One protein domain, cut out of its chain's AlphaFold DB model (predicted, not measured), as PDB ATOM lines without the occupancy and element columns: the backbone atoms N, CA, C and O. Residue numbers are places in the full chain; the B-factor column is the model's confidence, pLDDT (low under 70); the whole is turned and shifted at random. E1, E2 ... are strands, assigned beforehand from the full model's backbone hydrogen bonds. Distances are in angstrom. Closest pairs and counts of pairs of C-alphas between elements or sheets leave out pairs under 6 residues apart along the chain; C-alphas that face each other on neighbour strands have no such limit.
ATOM      1  N   PRO A 149     124.599 130.648 168.661       92.06
ATOM      2  CA  PRO A 149     124.799 131.501 167.489       92.06
ATOM      3  C   PRO A 149     125.920 130.946 166.603       92.06
ATOM      4  O   PRO A 149     126.845 130.338 167.118       92.06
ATOM      5  N   LEU A 150     125.843 131.156 165.290       90.25
ATOM      6  CA  LEU A 150     126.898 130.814 164.335       90.25
ATOM      7  C   LEU A 150     127.211 132.010 163.420       90.25
ATOM      8  O   LEU A 150     126.305 132.787 163.093       90.25
ATOM      9  N   PRO A 151     128.460 132.147 162.931       84.69
ATOM     10  CA  PRO A 151     128.774 133.082 161.864       84.69
ATOM     11  C   PRO A 151     127.968 132.734 160.614       84.69
ATOM     12  O   PRO A 151     127.956 131.588 160.154       84.69
ATOM     13  N   LYS A 152     127.322 133.741 160.028       77.81
ATOM     14  CA  LYS A 152     126.519 133.556 158.822       77.81
ATOM     15  C   LYS A 152     127.371 133.004 157.677       77.81
ATOM     16  O   LYS A 152     128.383 133.598 157.306       77.81
ATOM     17  N   GLY A 153     126.890 131.942 157.036       71.12
ATOM     18  CA  GLY A 153     127.488 131.422 155.805       71.12
ATOM     19  C   GLY A 153     128.762 130.600 156.006       71.12
ATOM     20  O   GLY A 153     129.400 130.234 155.014       71.12
ATOM     21  N   ASP A 154     129.140 130.294 157.248       72.06
ATOM     22  CA  ASP A 154     130.281 129.435 157.529       72.06
ATOM     23  C   ASP A 154     129.965 127.982 157.115       72.06
ATOM     24  O   ASP A 154     129.321 127.236 157.841       72.06
ATOM     25  N   ASN A 155     130.446 127.555 155.942       69.69
ATOM     26  CA  ASN A 155     130.339 126.183 155.409       69.69
ATOM     27  C   ASN A 155     131.633 125.376 155.551       69.69
ATOM     28  O   ASN A 155     131.891 124.457 154.769       69.69
ATOM     29  N   THR A 156     132.499 125.739 156.492       71.12
ATOM     30  CA  THR A 156     133.832 125.127 156.572       71.12
ATOM     31  C   THR A 156     133.852 123.651 156.995       71.12
ATOM     32  O   THR A 156     134.917 123.045 157.006       71.12
ATOM     33  N   ASP A 157     132.695 123.043 157.277       69.94
ATOM     34  CA  ASP A 157     132.519 121.607 157.548       69.94
ATOM     35  C   ASP A 157     132.242 120.745 156.300       69.94
ATOM     36  O   ASP A 157     132.002 119.540 156.423       69.94
ATOM     37  N   GLY A 158     132.220 121.360 155.111       66.12
ATOM     38  CA  GLY A 158     132.080 120.684 153.821       66.12
ATOM     39  C   GLY A 158     130.701 120.078 153.530       66.12
ATOM     40  O   GLY A 158     130.530 119.478 152.469       66.12
ATOM     41  N   VAL A 159     129.715 120.226 154.423       69.25
ATOM     42  CA  VAL A 159     128.367 119.650 154.241       69.25
ATOM     43  C   VAL A 159     127.411 120.614 153.537       69.25
ATOM     44  O   VAL A 159     126.526 120.164 152.810       69.25
ATOM     45  N   GLY A 160     127.680 121.919 153.612       67.88
ATOM     46  CA  GLY A 160     126.995 122.945 152.826       67.88
ATOM     47  C   GLY A 160     125.540 123.196 153.244       67.88
ATOM     48  O   GLY A 160     124.870 122.349 153.834       67.88
ATOM     49  N   TYR A 161     125.018 124.374 152.900       78.88
ATOM     50  CA  TYR A 161     123.592 124.680 153.052       78.88
ATOM     51  C   TYR A 161     122.733 123.913 152.044       78.88
ATOM     52  O   TYR A 161     123.164 123.569 150.936       78.88
ATOM     53  N   TYR A 162     121.463 123.716 152.389       79.50
ATOM     54  CA  TYR A 162     120.483 123.197 151.449       79.50
ATOM     55  C   TYR A 162     120.355 124.120 150.230       79.50
ATOM     56  O   TYR A 162     120.173 125.329 150.358       79.50
ATOM     57  N   LYS A 163     120.376 123.531 149.026       77.00
ATOM     58  CA  LYS A 163     120.190 124.268 147.757       77.00
ATOM     59  C   LYS A 163     118.872 125.041 147.713       77.00
ATOM     60  O   LYS A 163     118.807 126.115 147.125       77.00
ATOM     61  N   THR A 164     117.844 124.482 148.342       79.06
ATOM     62  CA  THR A 164     116.559 125.136 148.572       79.06
ATOM     63  C   THR A 164     116.315 125.108 150.077       79.06
ATOM     64  O   THR A 164     116.023 124.029 150.600       79.06
ATOM     65  N   PRO A 165     116.466 126.243 150.780       79.75
ATOM     66  CA  PRO A 165     116.160 126.322 152.202       79.75
ATOM     67  C   PRO A 165     114.714 125.916 152.505       79.75
ATOM     68  O   PRO A 165     113.841 125.938 151.628       79.75
ATOM     69  N   GLY A 166     114.459 125.554 153.760       82.38
ATOM     70  CA  GLY A 166     113.117 125.260 154.250       82.38
ATOM     71  C   GLY A 166     112.156 126.441 154.078       82.38
ATOM     72  O   GLY A 166     112.550 127.578 153.820       82.38
ATOM     73  N   LYS A 167     110.855 126.185 154.229       89.25
ATOM     74  CA  LYS A 167     109.881 127.280 154.326       89.25
ATOM     75  C   LYS A 167     110.011 127.958 155.699       89.25
ATOM     76  O   LYS A 167     110.270 127.235 156.662       89.25
ATOM     77  N   PRO A 168     109.794 129.284 155.800       91.06
ATOM     78  CA  PRO A 168     109.746 129.965 157.087       91.06
ATOM     79  C   PRO A 168     108.710 129.332 158.024       91.06
ATOM     80  O   PRO A 168     107.610 128.979 157.583       91.06
ATOM     81  N   ASN A 169     109.064 129.178 159.298       91.31
ATOM     82  CA  ASN A 169     108.136 128.769 160.352       91.31
ATOM     83  C   ASN A 169     107.282 129.967 160.836       91.31
ATOM     84  O   ASN A 169     107.302 131.046 160.242       91.31
ATOM     85  N   ALA A 170     106.501 129.774 161.904       92.69
ATOM     86  CA  ALA A 170     105.643 130.822 162.469       92.69
ATOM     87  C   ALA A 170     106.425 132.035 163.014       92.69
ATOM     88  O   ALA A 170     105.891 133.141 163.014       92.69
ATOM     89  N   ASP A 171     107.687 131.833 163.398       90.62
ATOM     90  CA  ASP A 171     108.604 132.863 163.894       90.62
ATOM     91  C   ASP A 171     109.452 133.483 162.763       90.62
ATOM     92  O   ASP A 171     110.384 134.247 163.011       90.62
ATOM     93  N   ASN A 172     109.110 133.182 161.502       92.25
ATOM     94  CA  ASN A 172     109.833 133.594 160.297       92.25
ATOM     95  C   ASN A 172     111.286 133.072 160.238       92.25
ATOM     96  O   ASN A 172     112.145 133.675 159.594       92.25
ATOM     97  N   GLU A 173     111.557 131.934 160.879       93.50
ATOM     98  CA  GLU A 173     112.851 131.253 160.843       93.50
ATOM     99  C   GLU A 173     112.884 130.206 159.727       93.50
ATOM    100  O   GLU A 173     111.907 129.495 159.475       93.50
ATOM    101  N   VAL A 174     114.031 130.075 159.071       92.06
ATOM    102  CA  VAL A 174     114.233 129.184 157.929       92.06
ATOM    103  C   VAL A 174     115.268 128.123 158.277       92.06
ATOM    104  O   VAL A 174     116.377 128.452 158.681       92.06
ATOM    105  N   LEU A 175     114.946 126.847 158.063       89.75
ATOM    106  CA  LEU A 175     115.938 125.773 158.148       89.75
ATOM    107  C   LEU A 175     116.874 125.850 156.933       89.75
ATOM    108  O   LEU A 175     116.429 125.686 155.793       89.75
ATOM    109  N   VAL A 176     118.157 126.115 157.166       87.88
ATOM    110  CA  VAL A 176     119.141 126.365 156.098       87.88
ATOM    111  C   VAL A 176     120.149 125.223 155.938       87.88
ATOM    112  O   VAL A 176     120.670 125.037 154.839       87.88
ATOM    113  N   ALA A 177     120.375 124.429 156.986       84.88
ATOM    114  CA  ALA A 177     121.141 123.183 156.951       84.88
ATOM    115  C   ALA A 177     120.679 122.241 158.082       84.88
ATOM    116  O   ALA A 177     119.830 122.618 158.895       84.88
ATOM    117  N   ASP A 178     121.244 121.033 158.155       81.31
ATOM    118  CA  ASP A 178     120.955 120.080 159.235       81.31
ATOM    119  C   ASP A 178     121.268 120.710 160.602       81.31
ATOM    120  O   ASP A 178     122.418 121.001 160.921       81.31
ATOM    121  N   GLY A 179     120.227 120.936 161.409       83.12
ATOM    122  CA  GLY A 179     120.353 121.559 162.729       83.12
ATOM    123  C   GLY A 179     120.658 123.060 162.710       83.12
ATOM    124  O   GLY A 179     120.888 123.615 163.776       83.12
ATOM    125  N   ILE A 180     120.645 123.736 161.553       88.56
ATOM    126  CA  ILE A 180     120.911 125.181 161.458       88.56
ATOM    127  C   ILE A 180     119.662 125.918 160.986       88.56
ATOM    128  O   ILE A 180     119.163 125.683 159.879       88.56
ATOM    129  N   ILE A 181     119.193 126.854 161.809       90.94
ATOM    130  CA  ILE A 181     118.124 127.789 161.453       90.94
ATOM    131  C   ILE A 181     118.702 129.176 161.203       90.94
ATOM    132  O   ILE A 181     119.706 129.560 161.797       90.94
ATOM    133  N   ARG A 182     118.035 129.940 160.347       92.00
ATOM    134  CA  ARG A 182     118.278 131.362 160.141       92.00
ATOM    135  C   ARG A 182     117.063 132.146 160.605       92.00
ATOM    136  O   ARG A 182     115.957 131.847 160.157       92.00
ATOM    137  N   ASP A 183     117.268 133.115 161.485       91.94
ATOM    138  CA  ASP A 183     116.192 133.944 162.022       91.94
ATOM    139  C   ASP A 183     115.798 135.094 161.077       91.94
ATOM    140  O   ASP A 183     116.388 135.308 160.013       91.94
ATOM    141  N   ALA A 184     114.777 135.856 161.475       90.75
ATOM    142  CA  ALA A 184     114.272 136.992 160.707       90.75
ATOM    143  C   ALA A 184     115.291 138.140 160.538       90.75
ATOM    144  O   ALA A 184     115.123 138.965 159.641       90.75
ATOM    145  N   ASN A 185     116.324 138.195 161.384       90.88
ATOM    146  CA  ASN A 185     117.410 139.172 161.321       90.88
ATOM    147  C   ASN A 185     118.625 138.637 160.554       90.88
ATOM    148  O   ASN A 185     119.675 139.273 160.582       90.88
ATOM    149  N   ASP A 186     118.483 137.499 159.860       87.81
ATOM    150  CA  ASP A 186     119.537 136.879 159.054       87.81
ATOM    151  C   ASP A 186     120.718 136.351 159.900       87.81
ATOM    152  O   ASP A 186     121.804 136.105 159.370       87.81
ATOM    153  N   HIS A 187     120.502 136.123 161.205       90.56
ATOM    154  CA  HIS A 187     121.447 135.407 162.065       90.56
ATOM    155  C   HIS A 187     121.214 133.905 161.991       90.56
ATOM    156  O   HIS A 187     120.076 133.437 161.912       90.56
ATOM    157  N   GLU A 188     122.297 133.138 162.059       91.56
ATOM    158  CA  GLU A 188     122.237 131.684 162.040       91.56
ATOM    159  C   GLU A 188     122.460 131.101 163.430       91.56
ATOM    160  O   GLU A 188     123.243 131.612 164.229       91.56
ATOM    161  N   TRP A 189     121.744 130.018 163.706       91.62
ATOM    162  CA  TRP A 189     121.722 129.358 164.997       91.62
ATOM    163  C   TRP A 189     121.819 127.852 164.805       91.62
ATOM    164  O   TRP A 189     121.025 127.259 164.073       91.62
ATOM    165  N   LEU A 190     122.757 127.228 165.509       89.56
ATOM    166  CA  LEU A 190     122.798 125.786 165.692       89.56
ATOM    167  C   LEU A 190     121.763 125.400 166.748       89.56
ATOM    168  O   LEU A 190     121.883 125.799 167.905       89.56
ATOM    169  N   VAL A 191     120.743 124.649 166.353       86.62
ATOM    170  CA  VAL A 191     119.635 124.218 167.211       86.62
ATOM    171  C   VAL A 191     119.889 122.803 167.700       86.62
ATOM    172  O   VAL A 191     120.148 121.893 166.909       86.62
ATOM    173  N   LEU A 192     119.783 122.611 169.010       80.00
ATOM    174  CA  LEU A 192     120.034 121.331 169.666       80.00
ATOM    175  C   LEU A 192     118.702 120.664 170.014       80.00
ATOM    176  O   LEU A 192     117.758 121.328 170.441       80.00
TER     177      LEU A 192
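This is residues 149 to 192 of the 479 residues of an uncharacterized protein of Oidiodendron maius Zn (UniProt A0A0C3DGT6). With little regular structure, this is a long loop, residues 149 to 173, swinging in a wide arc from edge strand E3 to the start of edge strand E1 of a small three-stranded sheet. The 44 printed residues hold no named helix and strands E1, E2, E3, in sheet order E1 - E2 - E3, antiparallel; the class is all strand, with 11 residues in named elements. The whole is compact, with a radius of gyration of the C-alphas of 9.8 A and spans of 29 by 21 by 18 A.

Residues 149 to 150 pair antiparallel with residues 188 to 189 of E3, residues 188 to 191. E1, residues 174 to 177, and E2, residues 180 to 182, form a hairpin at 144 degrees, with N 174 and O 182 2.8 A apart, within hydrogen-bond range. E2 and E3 form a hairpin at 140 degrees, with N 189 and O 181 2.8 A apart, within that range. The three strands make a meander, each the antiparallel neighbour of the one before.

E1 begins at C-alpha 174 (114.233, 129.184, 157.929) and is 9.2 A long, E2 6.8 A. E3, 9.4 A, ends at C-alpha 191 (119.635, 124.218, 167.211).

The C-alphas farthest apart, of Gly 158 and Ala 170, are 29.6 A apart. The printed part has no cut, and both links are tight. Residues 155 and 157 to 160 have pLDDT under 70.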